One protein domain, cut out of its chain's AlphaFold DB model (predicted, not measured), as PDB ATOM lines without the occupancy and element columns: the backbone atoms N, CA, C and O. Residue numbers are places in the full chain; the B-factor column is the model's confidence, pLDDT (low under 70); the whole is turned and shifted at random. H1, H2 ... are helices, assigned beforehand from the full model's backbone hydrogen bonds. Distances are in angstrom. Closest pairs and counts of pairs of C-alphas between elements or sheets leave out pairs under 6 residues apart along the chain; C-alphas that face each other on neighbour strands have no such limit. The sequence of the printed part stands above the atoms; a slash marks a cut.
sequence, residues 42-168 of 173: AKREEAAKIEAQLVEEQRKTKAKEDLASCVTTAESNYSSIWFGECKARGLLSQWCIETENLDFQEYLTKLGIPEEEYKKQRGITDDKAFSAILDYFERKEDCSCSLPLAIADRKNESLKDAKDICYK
ATOM      1  N   ALA A  42     464.875 762.052 348.814       91.69
ATOM      2  CA  ALA A  42     464.545 760.631 348.699       91.69
ATOM      3  C   ALA A  42     465.636 759.732 349.306       91.69
ATOM      4  O   ALA A  42     465.335 758.842 350.096       91.69
ATOM      5  N   LYS A  43     466.917 760.017 349.025       92.19
ATOM      6  CA  LYS A  43     468.055 759.287 349.619       92.19
ATOM      7  C   LYS A  43     468.140 759.449 351.136       92.19
ATOM      8  O   LYS A  43     468.510 758.511 351.833       92.19
ATOM      9  N   ARG A  44     467.823 760.635 351.664       91.25
ATOM     10  CA  ARG A  44     467.778 760.874 353.116       91.25
ATOM     11  C   ARG A  44     466.618 760.138 353.770       91.25
ATOM     12  O   ARG A  44     466.798 759.601 354.854       91.25
ATOM     13  N   GLU A  45     465.457 760.109 353.127       93.81
ATOM     14  CA  GLU A  45     464.296 759.372 353.622       93.81
ATOM     15  C   GLU A  45     464.558 757.861 353.623       93.81
ATOM     16  O   GLU A  45     464.258 757.189 354.605       93.81
ATOM     17  N   GLU A  46     465.170 757.328 352.564       94.31
ATOM     18  CA  GLU A  46     465.588 755.925 352.499       94.31
ATOM     19  C   GLU A  46     466.621 755.597 353.585       94.31
ATOM     20  O   GLU A  46     466.439 754.635 354.328       94.31
ATOM     21  N   ALA A  47     467.649 756.436 353.755       94.12
ATOM     22  CA  ALA A  47     468.635 756.266 354.820       94.12
ATOM     23  C   ALA A  47     467.991 756.304 356.218       94.12
ATOM     24  O   ALA A  47     468.300 755.454 357.047       94.12
ATOM     25  N   ALA A  48     467.053 757.225 356.461       95.38
ATOM     26  CA  ALA A  48     466.328 757.311 357.728       95.38
ATOM     27  C   ALA A  48     465.428 756.087 357.972       95.38
ATOM     28  O   ALA A  48     465.322 755.621 359.105       95.38
ATOM     29  N   LYS A  49     464.801 755.530 356.925       95.38
ATOM     30  CA  LYS A  49     464.025 754.281 357.020       95.38
ATOM     31  C   LYS A  49     464.921 753.090 357.353       95.38
ATOM     32  O   LYS A  49     464.566 752.309 358.230       95.38
ATOM     33  N   ILE A  50     466.073 752.975 356.695       95.38
ATOM     34  CA  ILE A  50     467.058 751.918 356.962       95.38
ATOM     35  C   ILE A  50     467.592 752.038 358.394       95.38
ATOM     36  O   ILE A  50     467.646 751.045 359.115       95.38
ATOM     37  N   GLU A  51     467.937 753.247 358.838       95.62
ATOM     38  CA  GLU A  51     468.400 753.497 360.205       95.62
ATOM     39  C   GLU A  51     467.319 753.149 361.237       95.62
ATOM     40  O   GLU A  51     467.605 752.460 362.215       95.62
ATOM     41  N   ALA A  52     466.065 753.542 361.002       94.75
ATOM     42  CA  ALA A  52     464.953 753.185 361.879       94.75
ATOM     43  C   ALA A  52     464.741 751.663 361.955       94.75
ATOM     44  O   ALA A  52     464.553 751.136 363.052       94.75
ATOM     45  N   GLN A  53     464.827 750.954 360.823       94.88
ATOM     46  CA  GLN A  53     464.748 749.490 360.779       94.88
ATOM     47  C   GLN A  53     465.900 748.834 361.548       94.88
ATOM     48  O   GLN A  53     465.655 747.954 362.369       94.88
ATOM     49  N   LEU A  54     467.137 749.301 361.356       95.75
ATOM     50  CA  LEU A  54     468.312 748.816 362.089       95.75
ATOM     51  C   LEU A  54     468.169 749.027 363.599       95.75
ATOM     52  O   LEU A  54     468.460 748.125 364.381       95.75
ATOM     53  N   VAL A  55     467.697 750.201 364.022       95.50
ATOM     54  CA  VAL A  55     467.465 750.503 365.441       95.50
ATOM     55  C   VAL A  55     466.357 749.619 366.016       95.50
ATOM     56  O   VAL A  55     466.474 749.151 367.151       95.50
ATOM     57  N   GLU A  56     465.286 749.365 365.264       93.62
ATOM     58  CA  GLU A  56     464.211 748.466 365.687       93.62
ATOM     59  C   GLU A  56     464.700 747.015 365.820       93.62
ATOM     60  O   GLU A  56     464.439 746.373 366.840       93.62
ATOM     61  N   GLU A  57     465.460 746.508 364.847       93.12
ATOM     62  CA  GLU A  57     466.068 745.175 364.919       93.12
ATOM     63  C   GLU A  57     467.038 745.053 366.093       93.12
ATOM     64  O   GLU A  57     466.970 744.080 366.844       93.12
ATOM     65  N   GLN A  58     467.891 746.056 366.321       93.94
ATOM     66  CA  GLN A  58     468.793 746.076 367.474       93.94
ATOM     67  C   GLN A  58     468.031 746.039 368.798       93.94
ATOM     68  O   GLN A  58     468.421 745.309 369.709       93.94
ATOM     69  N   ARG A  59     466.922 746.780 368.917       90.81
ATOM     70  CA  ARG A  59     466.065 746.731 370.112       90.81
ATOM     71  C   ARG A  59     465.459 745.346 370.316       90.81
ATOM     72  O   ARG A  59     465.468 744.861 371.444       90.81
ATOM     73  N   LYS A  60     464.978 744.698 369.250       91.69
ATOM     74  CA  LYS A  60     464.428 743.332 369.314       91.69
ATOM     75  C   LYS A  60     465.489 742.308 369.711       91.69
ATOM     76  O   LYS A  60     465.227 741.469 370.568       91.69
ATOM     77  N   THR A  61     466.682 742.382 369.127       92.88
ATOM     78  CA  THR A  61     467.802 741.496 369.472       92.88
ATOM     79  C   THR A  61     468.213 741.684 370.925       92.88
ATOM     80  O   THR A  61     468.261 740.709 371.670       92.88
ATOM     81  N   LYS A  62     468.382 742.932 371.368       94.19
ATOM     82  CA  LYS A  62     468.721 743.234 372.758       94.19
ATOM     83  C   LYS A  62     467.657 742.733 373.738       94.19
ATOM     84  O   LYS A  62     467.997 742.116 374.734       94.19
ATOM     85  N   ALA A  63     466.370 742.919 373.437       93.56
ATOM     86  CA  ALA A  63     465.292 742.406 374.285       93.56
ATOM     87  C   ALA A  63     465.309 740.869 374.410       93.56
ATOM     88  O   ALA A  63     464.980 740.334 375.468       93.56
ATOM     89  N   LYS A  64     465.706 740.147 373.352       95.19
ATOM     90  CA  LYS A  64     465.890 738.686 373.396       95.19
ATOM     91  C   LYS A  64     467.092 738.283 374.244       95.19
ATOM     92  O   LYS A  64     466.982 737.339 375.021       95.19
ATOM     93  N   GLU A  65     468.214 738.982 374.099       96.19
ATOM     94  CA  GLU A  65     469.417 738.757 374.909       96.19
ATOM     95  C   GLU A  65     469.145 739.026 376.394       96.19
ATOM     96  O   GLU A  65     469.469 738.191 377.240       96.19
ATOM     97  N   ASP A  66     468.472 740.135 376.705       96.62
ATOM     98  CA  ASP A  66     468.098 740.508 378.068       96.62
ATOM     99  C   ASP A  66     467.123 739.480 378.680       96.62
ATOM    100  O   ASP A  66     467.294 739.068 379.832       96.62
ATOM    101  N   LEU A  67     466.142 738.989 377.904       97.25
ATOM    102  CA  LEU A  67     465.258 737.901 378.333       97.25
ATOM    103  C   LEU A  67     466.049 736.621 378.630       97.25
ATOM    104  O   LEU A  67     465.861 736.019 379.687       97.25
ATOM    105  N   ALA A  68     466.915 736.200 377.706       97.75
ATOM    106  CA  ALA A  68     467.719 734.993 377.866       97.75
ATOM    107  C   ALA A  68     468.604 735.088 379.117       97.75
ATOM    108  O   ALA A  68     468.591 734.184 379.947       97.75
ATOM    109  N   SER A  69     469.281 736.223 379.309       97.75
ATOM    110  CA  SER A  69     470.098 736.494 380.494       97.75
ATOM    111  C   SER A  69     469.285 736.434 381.792       97.75
ATOM    112  O   SER A  69     469.722 735.825 382.775       97.75
ATOM    113  N   CYS A  70     468.074 736.999 381.798       98.31
ATOM    114  CA  CYS A  70     467.169 736.941 382.945       98.31
ATOM    115  C   CYS A  70     466.777 735.493 383.283       98.31
ATOM    116  O   CYS A  70     466.899 735.069 384.434       98.31
ATOM    117  N   VAL A  71     466.368 734.712 382.278       98.12
ATOM    118  CA  VAL A  71     465.972 733.305 382.454       98.12
ATOM    119  C   VAL A  71     467.149 732.454 382.937       98.12
ATOM    120  O   VAL A  71     466.996 731.716 383.907       98.12
ATOM    121  N   THR A  72     468.330 732.599 382.334       97.81
ATOM    122  CA  THR A  72     469.542 731.882 382.754       97.81
ATOM    123  C   THR A  72     469.925 732.218 384.195       97.81
ATOM    124  O   THR A  72     470.311 731.336 384.959       97.81
ATOM    125  N   THR A  73     469.769 733.479 384.605       97.56
ATOM    126  CA  THR A  73     470.005 733.901 385.993       97.56
ATOM    127  C   THR A  73     469.011 733.242 386.953       97.56
ATOM    128  O   THR A  73     469.405 732.751 388.011       97.56
ATOM    129  N   ALA A  74     467.726 733.184 386.587       97.88
ATOM    130  CA  ALA A  74     466.703 732.503 387.381       97.88
ATOM    131  C   ALA A  74     467.004 731.002 387.542       97.88
ATOM    132  O   ALA A  74     466.894 730.465 388.643       97.88
ATOM    133  N   GLU A  75     467.436 730.336 386.470       97.12
ATOM    134  CA  GLU A  75     467.825 728.921 386.484       97.12
ATOM    135  C   GLU A  75     469.088 728.671 387.311       97.12
ATOM    136  O   GLU A  75     469.116 727.744 388.118       97.12
ATOM    137  N   SER A  76     470.111 729.517 387.173       94.50
ATOM    138  CA  SER A  76     471.339 729.429 387.969       94.50
ATOM    139  C   SER A  76     471.052 729.585 389.466       94.50
ATOM    140  O   SER A  76     471.489 728.762 390.273       94.50
ATOM    141  N   ASN A  77     470.234 730.577 389.834       95.50
ATOM    142  CA  ASN A  77     469.797 730.781 391.214       95.50
ATOM    143  C   ASN A  77     469.006 729.580 391.742       95.50
ATOM    144  O   ASN A  77     469.253 729.124 392.858       95.50
ATOM    145  N   TYR A  78     468.076 729.046 390.947       95.69
ATOM    146  CA  TYR A  78     467.327 727.844 391.302       95.69
ATOM    147  C   TYR A  78     468.258 726.655 391.558       95.69
ATOM    148  O   TYR A  78     468.149 726.027 392.612       95.69
ATOM    149  N   SER A  79     469.204 726.386 390.656       92.94
ATOM    150  CA  SER A  79     470.166 725.286 390.790       92.94
ATOM    151  C   SER A  79     471.047 725.440 392.030       92.94
ATOM    152  O   SER A  79     471.217 724.479 392.777       92.94
ATOM    153  N   SER A  80     471.541 726.650 392.312       92.69
ATOM    154  CA  SER A  80     472.333 726.933 393.518       92.69
ATOM    155  C   SER A  80     471.523 726.720 394.802       92.69
ATOM    156  O   SER A  80     471.984 726.069 395.743       92.69
ATOM    157  N   ILE A  81     470.275 727.198 394.838       94.50
ATOM    158  CA  ILE A  81     469.377 726.992 395.981       94.50
ATOM    159  C   ILE A  81     469.055 725.504 396.156       94.50
ATOM    160  O   ILE A  81     469.059 725.009 397.283       94.50
ATOM    161  N   TRP A  82     468.777 724.788 395.065       95.25
ATOM    162  CA  TRP A  82     468.506 723.351 395.088       95.25
ATOM    163  C   TRP A  82     469.696 722.574 395.650       95.25
ATOM    164  O   TRP A  82     469.541 721.786 396.586       95.25
ATOM    165  N   PHE A  83     470.896 722.856 395.141       94.12
ATOM    166  CA  PHE A  83     472.137 722.271 395.629       94.12
ATOM    167  C   PHE A  83     472.344 722.555 397.121       94.12
ATOM    168  O   PHE A  83     472.615 721.638 397.898       94.12
ATOM    169  N   GLY A  84     472.139 723.803 397.555       93.81
ATOM    170  CA  GLY A  84     472.239 724.204 398.959       93.81
ATOM    171  C   GLY A  84     471.277 723.448 399.881       93.81
ATOM    172  O   GLY A  84     471.677 722.997 400.956       93.81
ATOM    173  N   GLU A  85     470.029 723.241 399.455       96.00
ATOM    174  CA  GLU A  85     469.042 722.445 400.202       96.00
ATOM    175  C   GLU A  85     469.464 720.978 400.305       96.00
ATOM    176  O   GLU A  85     469.359 720.367 401.372       96.00
ATOM    177  N   CYS A  86     469.982 720.407 399.219       95.38
ATOM    178  CA  CYS A  86     470.475 719.037 399.231       95.38
ATOM    179  C   CYS A  86     471.708 718.871 400.115       95.38
ATOM    180  O   CYS A  86     471.781 717.917 400.892       95.38
ATOM    181  N   LYS A  87     472.636 719.832 400.069       95.19
ATOM    182  CA  LYS A  87     473.806 719.890 400.948       95.19
ATOM    183  C   LYS A  87     473.392 719.943 402.416       95.19
ATOM    184  O   LYS A  87     473.860 719.132 403.209       95.19
ATOM    185  N   ALA A  88     472.478 720.847 402.774       95.69
ATOM    186  CA  ALA A  88     471.996 721.007 404.148       95.69
ATOM    187  C   ALA A  88     471.308 719.744 404.693       95.69
ATOM    188  O   ALA A  88     471.292 719.510 405.900       95.69
ATOM    189  N   ARG A  89     470.751 718.919 403.802       95.94
ATOM    190  CA  ARG A  89     470.082 717.655 404.133       95.94
ATOM    191  C   ARG A  89     470.999 716.434 404.085       95.94
ATOM    192  O   ARG A  89     470.524 715.337 404.352       95.94
ATOM    193  N   GLY A  90     472.274 716.602 403.730       95.19
ATOM    194  CA  GLY A  90     473.208 715.486 403.567       95.19
ATOM    195  C   GLY A  90     472.852 714.556 402.402       95.19
ATOM    196  O   GLY A  90     473.181 713.377 402.443       95.19
ATOM    197  N   LEU A  91     472.154 715.070 401.383       94.81
ATOM    198  CA  LEU A  91     471.743 714.306 400.195       94.81
ATOM    199  C   LEU A  91     472.796 714.316 399.080       94.81
ATOM    200  O   LEU A  91     472.602 713.674 398.053       94.81
ATOM    201  N   LEU A  92     473.887 715.061 399.264       94.31
ATOM    202  CA  LEU A  92     474.995 715.141 398.318       94.31
ATOM    203  C   LEU A  92     476.197 714.363 398.838       94.31
ATOM    204  O   LEU A  92     476.491 714.371 400.034       94.31
ATOM    205  N   SER A  93     476.926 713.736 397.916       92.88
ATOM    206  CA  SER A  93     478.221 713.144 398.234       92.88
ATOM    207  C   SER A  93     479.249 714.230 398.568       92.88
ATOM    208  O   SER A  93     479.165 715.362 398.082       92.88
ATOM    209  N   GLN A  94     480.265 713.870 399.354       91.50
ATOM    210  CA  GLN A  94     481.371 714.777 399.662       91.50
ATOM    211  C   GLN A  94     482.071 715.269 398.389       91.50
ATOM    212  O   GLN A  94     482.404 716.446 398.286       91.50
ATOM    213  N   TRP A  95     482.218 714.390 397.393       90.94
ATOM    214  CA  TRP A  95     482.781 714.745 396.093       90.94
ATOM    215  C   TRP A  95     481.983 715.876 395.432       90.94
ATOM    216  O   TRP A  95     482.571 716.891 395.086       90.94
ATOM    217  N   CYS A  96     480.651 715.765 395.365       92.88
ATOM    218  CA  CYS A  96     479.790 716.806 394.791       92.88
ATOM    219  C   CYS A  96     479.919 718.154 395.505       92.88
ATOM    220  O   CYS A  96     479.945 719.202 394.867       92.88
ATOM    221  N   ILE A  97     480.021 718.133 396.835       92.12
ATOM    222  CA  ILE A  97     480.207 719.345 397.643       92.12
ATOM    223  C   ILE A  97     481.565 719.993 397.349       92.12
ATOM    224  O   ILE A  97     481.677 721.216 397.304       92.12
ATOM    225  N   GLU A  98     482.604 719.184 397.170       90.56
ATOM    226  CA  GLU A  98     483.965 719.661 396.953       90.56
ATOM    227  C   GLU A  98     484.237 720.139 395.528       90.56
ATOM    228  O   GLU A  98     485.187 720.909 395.352       90.56
ATOM    229  N   THR A  99     483.450 719.687 394.545       91.50
ATOM    230  CA  THR A  99     483.619 719.987 393.115       91.50
ATOM    231  C   THR A  99     482.587 720.957 392.543       91.50
ATOM    232  O   THR A  99     482.740 721.361 391.390       91.50
ATOM    233  N   GLU A 100     481.583 721.380 393.323       88.62
ATOM    234  CA  GLU A 100     480.507 722.295 392.898       88.62
ATOM    235  C   GLU A 100     481.041 723.479 392.073       88.62
ATOM    236  O   GLU A 100     480.633 723.687 390.930       88.62
ATOM    237  N   ASN A 101     482.031 724.185 392.624       86.75
ATOM    238  CA  ASN A 101     482.586 725.418 392.063       86.75
ATOM    239  C   ASN A 101     483.988 725.248 391.470       86.75
ATOM    240  O   ASN A 101     484.664 726.245 391.260       86.75
ATOM    241  N   LEU A 102     484.436 724.009 391.254       91.94
ATOM    242  CA  LEU A 102     485.708 723.758 390.584       91.94
ATOM    243  C   LEU A 102     485.453 723.502 389.105       91.94
ATOM    244  O   LEU A 102     484.486 722.818 388.748       91.94
ATOM    245  N   ASP A 103     486.321 724.032 388.253       93.25
ATOM    246  CA  ASP A 103     486.507 723.485 386.917       93.25
ATOM    247  C   ASP A 103     487.404 722.232 386.955       93.25
ATOM    248  O   ASP A 103     487.926 721.825 387.999       93.25
ATOM    249  N   PHE A 104     487.554 721.569 385.807       93.69
ATOM    250  CA  PHE A 104     488.349 720.346 385.719       93.69
ATOM    251  C   PHE A 104     489.824 720.567 386.105       93.69
ATOM    252  O   PHE A 104     490.407 719.739 386.804       93.69
ATOM    253  N   GLN A 105     490.428 721.686 385.701       94.12
ATOM    254  CA  GLN A 105     491.834 721.985 385.982       94.12
ATOM    255  C   GLN A 105     492.048 722.352 387.451       94.12
ATOM    256  O   GLN A 105     493.005 721.890 388.078       94.12
ATOM    257  N   GLU A 106     491.139 723.128 388.034       95.19
ATOM    258  CA  GLU A 106     491.136 723.437 389.462       95.19
ATOM    259  C   GLU A 106     490.960 722.168 390.303       95.19
ATOM    260  O   GLU A 106     491.634 721.995 391.320       95.19
ATOM    261  N   TYR A 107     490.104 721.245 389.858       93.56
ATOM    262  CA  TYR A 107     489.922 719.945 390.495       93.56
ATOM    263  C   TYR A 107     491.207 719.103 390.484       93.56
ATOM    264  O   TYR A 107     491.619 718.612 391.539       93.56
ATOM    265  N   LEU A 108     491.879 718.975 389.334       94.00
ATOM    266  CA  LEU A 108     493.167 718.273 389.237       94.00
ATOM    267  C   LEU A 108     494.236 718.925 390.120       94.00
ATOM    268  O   LEU A 108     494.949 718.239 390.856       94.00
ATOM    269  N   THR A 109     494.295 720.258 390.101       95.12
ATOM    270  CA  THR A 109     495.225 721.050 390.915       95.12
ATOM    271  C   THR A 109     494.997 720.813 392.403       95.12
ATOM    272  O   THR A 109     495.949 720.584 393.145       95.12
ATOM    273  N   LYS A 110     493.735 720.800 392.845       93.69
ATOM    274  CA  LYS A 110     493.356 720.526 394.237       93.69
ATOM    275  C   LYS A 110     493.755 719.120 394.685       93.69
ATOM    276  O   LYS A 110     494.120 718.936 395.844       93.69
ATOM    277  N   LEU A 111     493.698 718.140 393.784       92.06
ATOM    278  CA  LEU A 111     494.151 716.772 394.047       92.06
ATOM    279  C   LEU A 111     495.671 716.597 393.935       92.06
ATOM    280  O   LEU A 111     496.196 715.584 394.395       92.06
ATOM    281  N   GLY A 112     496.380 717.554 393.333       95.38
ATOM    282  CA  GLY A 112     497.814 717.448 393.075       95.38
ATOM    283  C   GLY A 112     498.165 716.340 392.081       95.38
ATOM    284  O   GLY A 112     499.247 715.761 392.181       95.38
ATOM    285  N   ILE A 113     497.259 716.019 391.149       94.44
ATOM    286  CA  ILE A 113     497.463 714.960 390.150       94.44
ATOM    287  C   ILE A 113     497.470 715.527 388.726       94.44
ATOM    288  O   ILE A 113     496.709 716.448 388.428       94.44
ATOM    289  N   PRO A 114     498.298 714.981 387.819       94.56
ATOM    290  CA  PRO A 114     498.192 715.277 386.395       94.56
ATOM    291  C   PRO A 114     496.977 714.572 385.768       94.56
ATOM    292  O   PRO A 114     496.497 713.559 386.280       94.56
ATOM    293  N   GLU A 115     496.524 715.063 384.613       93.19
ATOM    294  CA  GLU A 115     495.391 714.491 383.864       93.19
ATOM    295  C   GLU A 115     495.575 712.996 383.547       93.19
ATOM    296  O   GLU A 115     494.637 712.214 383.667       93.19
ATOM    297  N   GLU A 116     496.791 712.569 383.203       92.75
ATOM    298  CA  GLU A 116     497.088 711.162 382.898       92.75
ATOM    299  C   GLU A 116     496.873 710.236 384.102       92.75
ATOM    300  O   GLU A 116     496.366 709.120 383.972       92.75
ATOM    301  N   GLU A 117     497.203 710.718 385.301       94.25
ATOM    302  CA  GLU A 117     496.955 709.971 386.532       94.25
ATOM    303  C   GLU A 117     495.454 709.943 386.850       94.25
ATOM    304  O   GLU A 117     494.943 708.902 387.257       94.25
ATOM    305  N   TYR A 118     494.718 711.027 386.570       92.81
ATOM    306  CA  TYR A 118     493.255 711.017 386.636       92.81
ATOM    307  C   TYR A 118     492.656 709.961 385.696       92.81
ATOM    308  O   TYR A 118     491.906 709.098 386.154       92.81
ATOM    309  N   LYS A 119     493.029 709.953 384.408       93.56
ATOM    310  CA  LYS A 119     492.552 708.953 383.431       93.56
ATOM    311  C   LYS A 119     492.806 707.530 383.914       93.56
ATOM    312  O   LYS A 119     491.896 706.701 383.912       93.56
ATOM    313  N   LYS A 120     494.015 707.269 384.414       93.56
ATOM    314  CA  LYS A 120     494.404 705.967 384.960       93.56
ATOM    315  C   LYS A 120     493.562 705.559 386.169       93.56
ATOM    316  O   LYS A 120     493.075 704.433 386.208       93.56
ATOM    317  N   GLN A 121     493.352 706.460 387.131       92.38
ATOM    318  CA  GLN A 121     492.514 706.200 388.311       92.38
ATOM    319  C   GLN A 121     491.054 705.918 387.946       92.38
ATOM    320  O   GLN A 121     490.369 705.170 388.644       92.38
ATOM    321  N   ARG A 122     490.576 706.509 386.849       92.06
ATOM    322  CA  ARG A 122     489.209 706.353 386.344       92.06
ATOM    323  C   ARG A 122     489.044 705.186 385.368       92.06
ATOM    324  O   ARG A 122     487.918 704.873 384.999       92.06
ATOM    325  N   GLY A 123     490.133 704.529 384.970       92.94
ATOM    326  CA  GLY A 123     490.099 703.468 383.962       92.94
ATOM    327  C   GLY A 123     489.735 703.974 382.563       92.94
ATOM    328  O   GLY A 123     489.240 703.204 381.745       92.94
ATOM    329  N   ILE A 124     489.964 705.260 382.286       92.44
ATOM    330  CA  ILE A 124     489.733 705.866 380.976       92.44
ATOM    331  C   ILE A 124     490.880 705.434 380.062       92.44
ATOM    332  O   ILE A 124     492.027 705.829 380.258       92.44
ATOM    333  N   THR A 125     490.566 704.597 379.076       89.38
ATOM    334  CA  THR A 125     491.531 704.087 378.087       89.38
ATOM    335  C   THR A 125     491.509 704.864 376.772       89.38
ATOM    336  O   THR A 125     492.340 704.606 375.904       89.38
ATOM    337  N   ASP A 126     490.565 705.796 376.620       84.50
ATOM    338  CA  ASP A 126     490.425 706.649 375.441       84.50
ATOM    339  C   ASP A 126     491.504 707.745 375.457       84.50
ATOM    340  O   ASP A 126     491.576 708.558 376.387       84.50
ATOM    341  N   ASP A 127     492.332 707.758 374.414       80.12
ATOM    342  CA  ASP A 127     493.440 708.690 374.205       80.12
ATOM    343  C   ASP A 127     492.983 710.080 373.737       80.12
ATOM    344  O   ASP A 127     493.795 711.003 373.625       80.12
ATOM    345  N   LYS A 128     491.679 710.279 373.508       88.12
ATOM    346  CA  LYS A 128     491.127 711.595 373.182       88.12
ATOM    347  C   LYS A 128     491.449 712.621 374.264       88.12
ATOM    348  O   LYS A 128     491.244 712.404 375.456       88.12
ATOM    349  N   ALA A 129     491.813 713.816 373.808       78.12
ATOM    350  CA  ALA A 129     492.116 714.970 374.656       78.12
ATOM    351  C   ALA A 129     490.968 715.375 375.604       78.12
ATOM    352  O   ALA A 129     491.205 716.039 376.604       78.12
ATOM    353  N   PHE A 130     489.727 714.983 375.306       90.06
ATOM    354  CA  PHE A 130     488.550 715.369 376.087       90.06
ATOM    355  C   PHE A 130     487.975 714.244 376.951       90.06
ATOM    356  O   PHE A 130     487.019 714.492 377.675       90.06
ATOM    357  N   SER A 131     488.527 713.025 376.912       92.31
ATOM    358  CA  SER A 131     487.944 711.876 377.625       92.31
ATOM    359  C   SER A 131     487.877 712.095 379.142       92.31
ATOM    360  O   SER A 131     486.861 711.803 379.767       92.31
ATOM    361  N   ALA A 132     488.915 712.700 379.726       91.50
ATOM    362  CA  ALA A 132     488.953 713.033 381.149       91.50
ATOM    363  C   ALA A 132     487.985 714.162 381.533       91.50
ATOM    364  O   ALA A 132     487.326 714.089 382.569       91.50
ATOM    365  N   ILE A 133     487.890 715.185 380.682       93.19
ATOM    366  CA  ILE A 133     486.984 716.322 380.872       93.19
ATOM    367  C   ILE A 133     485.525 715.848 380.808       93.19
ATOM    368  O   ILE A 133     484.712 716.260 381.631       93.19
ATOM    369  N   LEU A 134     485.202 714.964 379.862       93.00
ATOM    370  CA  LEU A 134     483.870 714.381 379.720       93.00
ATOM    371  C   LEU A 134     483.485 713.540 380.944       93.00
ATOM    372  O   LEU A 134     482.444 713.821 381.526       93.00
ATOM    373  N   ASP A 135     484.335 712.610 381.404       93.31
ATOM    374  CA  ASP A 135     484.061 711.840 382.640       93.31
ATOM    375  C   ASP A 135     483.880 712.771 383.851       93.31
ATOM    376  O   ASP A 135     482.998 712.554 384.678       93.31
ATOM    377  N   TYR A 136     484.666 713.848 383.953       92.50
ATOM    378  CA  TYR A 136     484.480 714.837 385.014       92.50
ATOM    379  C   TYR A 136     483.095 715.505 384.962       92.50
ATOM    380  O   TYR A 136     482.436 715.618 386.000       92.50
ATOM    381  N   PHE A 137     482.646 715.938 383.779       90.62
ATOM    382  CA  PHE A 137     481.339 716.576 383.617       90.62
ATOM    383  C   PHE A 137     480.181 715.601 383.823       90.62
ATOM    384  O   PHE A 137     479.262 715.945 384.560       90.62
ATOM    385  N   GLU A 138     480.253 714.386 383.278       89.81
ATOM    386  CA  GLU A 138     479.239 713.341 383.492       89.81
ATOM    387  C   GLU A 138     479.045 713.068 384.988       89.81
ATOM    388  O   GLU A 138     477.928 713.065 385.501       89.81
ATOM    389  N   ARG A 139     480.139 712.961 385.749       87.38
ATOM    390  CA  ARG A 139     480.034 712.802 387.204       87.38
ATOM    391  C   ARG A 139     479.436 714.025 387.886       87.38
ATOM    392  O   ARG A 139     478.762 713.891 388.902       87.38
ATOM    393  N   LYS A 140     479.718 715.226 387.381       86.75
ATOM    394  CA  LYS A 140     479.152 716.461 387.935       86.75
ATOM    395  C   LYS A 140     477.645 716.521 387.674       86.75
ATOM    396  O   LYS A 140     476.915 716.999 388.535       86.75
ATOM    397  N   GLU A 141     477.175 715.977 386.552       84.19
ATOM    398  CA  GLU A 141     475.748 715.782 386.270       84.19
ATOM    399  C   GLU A 141     475.105 714.764 387.227       84.19
ATOM    400  O   GLU A 141     473.981 714.980 387.691       84.19
ATOM    401  N   ASP A 142     475.843 713.728 387.642       85.44
ATOM    402  CA  ASP A 142     475.396 712.780 388.673       85.44
ATOM    403  C   ASP A 142     475.231 713.413 390.070       85.44
ATOM    404  O   ASP A 142     474.625 712.800 390.950       85.44
ATOM    405  N   CYS A 143     475.676 714.658 390.300       87.88
ATOM    406  CA  CYS A 143     475.428 715.397 391.551       87.88
ATOM    407  C   CYS A 143     473.972 715.840 391.757       87.88
ATOM    408  O   CYS A 143     473.689 716.747 392.545       87.88
ATOM    409  N   SER A 144     473.035 715.189 391.075       85.75
ATOM    410  CA  SER A 144     471.611 715.362 391.295       85.75
ATOM    411  C   SER A 144     471.172 714.788 392.645       85.75
ATOM    412  O   SER A 144     471.731 713.839 393.196       85.75
ATOM    413  N   CYS A 145     470.134 715.392 393.206       92.56
ATOM    414  CA  CYS A 145     469.557 715.005 394.482       92.56
ATOM    415  C   CYS A 145     468.044 715.192 394.432       92.56
ATOM    416  O   CYS A 145     467.532 716.117 393.797       92.56
ATOM    417  N   SER A 146     467.321 714.322 395.136       93.12
ATOM    418  CA  SER A 146     465.863 714.392 395.244       93.12
ATOM    419  C   SER A 146     465.460 715.049 396.557       93.12
ATOM    420  O   SER A 146     465.685 714.497 397.635       93.12
ATOM    421  N   LEU A 147     464.854 716.232 396.474       93.56
ATOM    422  CA  LEU A 147     464.272 716.901 397.633       93.56
ATOM    423  C   LEU A 147     462.899 716.299 397.981       93.56
ATOM    424  O   LEU A 147     462.199 715.807 397.095       93.56
ATOM    425  N   PRO A 148     462.463 716.368 399.254       95.75
ATOM    426  CA  PRO A 148     461.088 716.044 399.621       95.75
ATOM    427  C   PRO A 148     460.083 716.850 398.795       95.75
ATOM    428  O   PRO A 148     460.293 718.046 398.583       95.75
ATOM    429  N   LEU A 149     458.974 716.216 398.402       95.38
ATOM    430  CA  LEU A 149     458.008 716.760 397.439       95.38
ATOM    431  C   LEU A 149     457.576 718.199 397.758       95.38
ATOM    432  O   LEU A 149     457.737 719.082 396.929       95.38
ATOM    433  N   ALA A 150     457.160 718.474 398.999       96.25
ATOM    434  CA  ALA A 150     456.724 719.813 399.405       96.25
ATOM    435  C   ALA A 150     457.804 720.904 399.231       96.25
ATOM    436  O   ALA A 150     457.495 722.076 399.033       96.25
ATOM    437  N   ILE A 151     459.084 720.537 399.329       95.12
ATOM    438  CA  ILE A 151     460.202 721.467 399.136       95.12
ATOM    439  C   ILE A 151     460.501 721.609 397.652       95.12
ATOM    440  O   ILE A 151     460.665 722.737 397.196       95.12
ATOM    441  N   ALA A 152     460.551 720.490 396.927       96.25
ATOM    442  CA  ALA A 152     460.734 720.472 395.482       96.25
ATOM    443  C   ALA A 152     459.676 721.342 394.785       96.25
ATOM    444  O   ALA A 152     460.038 722.252 394.044       96.25
ATOM    445  N   ASP A 153     458.397 721.148 395.113       97.56
ATOM    446  CA  ASP A 153     457.273 721.910 394.560       97.56
ATOM    447  C   ASP A 153     457.432 723.409 394.813       97.56
ATOM    448  O   ASP A 153     457.353 724.205 393.883       97.56
ATOM    449  N   ARG A 154     457.768 723.799 396.047       96.75
ATOM    450  CA  ARG A 154     458.000 725.206 396.396       96.75
ATOM    451  C   ARG A 154     459.160 725.826 395.609       96.75
ATOM    452  O   ARG A 154     459.099 726.998 395.247       96.75
ATOM    453  N   LYS A 155     460.249 725.085 395.371       96.12
ATOM    454  CA  LYS A 155     461.380 725.594 394.571       96.12
ATOM    455  C   LYS A 155     461.023 725.672 393.086       96.12
ATOM    456  O   LYS A 155     461.380 726.653 392.443       96.12
ATOM    457  N   ASN A 156     460.290 724.688 392.572       97.56
ATOM    458  CA  ASN A 156     459.784 724.679 391.200       97.56
ATOM    459  C   ASN A 156     458.831 725.853 390.946       97.56
ATOM    460  O   ASN A 156     458.944 726.527 389.924       97.56
ATOM    461  N   GLU A 157     457.930 726.131 391.890       98.00
ATOM    462  CA  GLU A 157     457.037 727.289 391.844       98.00
ATOM    463  C   GLU A 157     457.836 728.597 391.852       98.00
ATOM    464  O   GLU A 157     457.645 729.433 390.976       98.00
ATOM    465  N   SER A 158     458.835 728.723 392.732       96.69
ATOM    466  CA  SER A 158     459.717 729.897 392.750       96.69
ATOM    467  C   SER A 158     460.485 730.105 391.436       96.69
ATOM    468  O   SER A 158     460.683 731.251 391.033       96.69
ATOM    469  N   LEU A 159     460.933 729.035 390.768       97.94
ATOM    470  CA  LEU A 159     461.570 729.130 389.449       97.94
ATOM    471  C   LEU A 159     460.570 729.592 388.389       97.94
ATOM    472  O   LEU A 159     460.896 730.441 387.559       97.94
ATOM    473  N   LYS A 160     459.357 729.033 388.412       98.38
ATOM    474  CA  LYS A 160     458.286 729.420 387.496       98.38
ATOM    475  C   LYS A 160     457.950 730.902 387.646       98.38
ATOM    476  O   LYS A 160     457.955 731.612 386.646       98.38
ATOM    477  N   ASP A 161     457.765 731.381 388.872       98.25
ATOM    478  CA  ASP A 161     457.487 732.791 389.154       98.25
ATOM    479  C   ASP A 161     458.615 733.706 388.660       98.25
ATOM    480  O   ASP A 161     458.357 734.741 388.044       98.25
ATOM    481  N   ALA A 162     459.876 733.314 388.870       97.81
ATOM    482  CA  ALA A 162     461.029 734.067 388.382       97.81
ATOM    483  C   ALA A 162     461.066 734.140 386.845       97.81
ATOM    484  O   ALA A 162     461.288 735.215 386.283       97.81
ATOM    485  N   LYS A 163     460.790 733.026 386.154       98.00
ATOM    486  CA  LYS A 163     460.678 733.006 384.686       98.00
ATOM    487  C   LYS A 163     459.518 733.875 384.202       98.00
ATOM    488  O   LYS A 163     459.699 734.664 383.276       98.00
ATOM    489  N   ASP A 164     458.360 733.798 384.851       97.94
ATOM    490  CA  ASP A 164     457.191 734.614 384.515       97.94
ATOM    491  C   ASP A 164     457.477 736.115 384.680       97.94
ATOM    492  O   ASP A 164     457.019 736.922 383.868       97.94
ATOM    493  N   ILE A 165     458.266 736.511 385.688       97.69
ATOM    494  CA  ILE A 165     458.751 737.892 385.837       97.69
ATOM    495  C   ILE A 165     459.631 738.290 384.645       97.69
ATOM    496  O   ILE A 165     459.397 739.351 384.065       97.69
ATOM    497  N   CYS A 166     460.576 737.440 384.227       97.69
ATOM    498  CA  CYS A 166     461.419 737.709 383.058       97.69
ATOM    499  C   CYS A 166     460.585 737.924 381.783       97.69
ATOM    500  O   CYS A 166     460.792 738.907 381.071       97.69
ATOM    501  N   TYR A 167     459.593 737.068 381.517       96.88
ATOM    502  CA  TYR A 167     458.727 737.209 380.338       96.88
ATOM    503  C   TYR A 167     457.831 738.454 380.390       96.88
ATOM    504  O   TYR A 167     457.556 739.054 379.351       96.88
ATOM    505  N   LYS A 168     457.387 738.872 381.583       96.00
ATOM    506  CA  LYS A 168     456.632 740.125 381.762       96.00
ATOM    507  C   LYS A 168     457.509 741.359 381.555       96.00
ATOM    508  O   LYS A 168     457.026 742.355 381.024       96.00
TER     509      LYS A 168
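What this domain is: This is residues 42 to 168 of the 173 residues of an uncharacterized protein of Candidatus Azambacteria bacterium RIFCSPLOWO2_02_FULL_46_11 (UniProt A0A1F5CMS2). One very long helix, H1, makes the long axis; H6 folds back beside part of its second half, and a small loose head of four short helices, H2 to H5, sits off to one side at the end of H1, giving an L-like outline. Within the head, H5 has H2, H3 and H4 close round it, while residues 42 to 65 of H1 stick out free as an arm. The printed part has 127 residues with six named helices, H1 to H6 in chain order, and no named strand; its class is all helix. The whole is extended, with a radius of gyration of the C-alphas of 22.7 A, and flat, with spans of 73 by 45 by 21 A.

Where its parts are: Find C-alpha 42 at (464.545, 760.631, 348.699); from there H1, residues 42 to 88, runs 68.6 A to C-alpha 88 at (471.996, 721.007, 404.148). Next look at H6, residues 149 to 168, which is 28.2 A long and ends at C-alpha 168 at (456.632, 740.125, 381.762). Between these two in the chain you meet H2, residues 94 to 99, H3, residues 104 to 111, H4, residues 115 to 122, and H5, residues 131 to 141, which is 15.5 A long.

How they stand to each other: Start at Val 71 of H1 and Lys 163 of H6, whose C-alphas, the closest of the two helices, are 5.8 A apart. H1 touches H6 with residues 67 to 82 alone, at a shallow tilt of 13 degrees, opposite ways. Near the last residue of H1, Ala 88, look from Lys 87 to Ile 97 of H2: their C-alphas, the closest pair of the two helices, are 7.2 A apart, and the helices are close but not clearly touching. H2 is also close to H5 but not clearly touching it, with the C-alphas of Cys 96 and Lys 140 closest at 6.9 A. H4 touches H5 at a steep tilt of 58 degrees, the same way, closest at the C-alphas of Lys 119 and Ala 132, 5.9 A. H3 stands about perpendicular to H5, at 88 degrees, close but not clearly touching; the C-alphas of Phe 104 and Ile 133 are closest, at 6.4 A. H5 and H6 are apart, and so are H1 and H5. In H1, H2, H3, H4, H5 and H6 every O i to N i+4 pair is within hydrogen-bond range.

The domain as a whole: The two C-alphas farthest apart are those of Ala 42 and Gln 121, at 72.9 A. Without residues 42 to 65, which stand free, the body spans 49 by 34 by 21 A. The printed part has no cut and no long link. The mean pLDDT of the printed part is 93.6, and no printed residue is under 70.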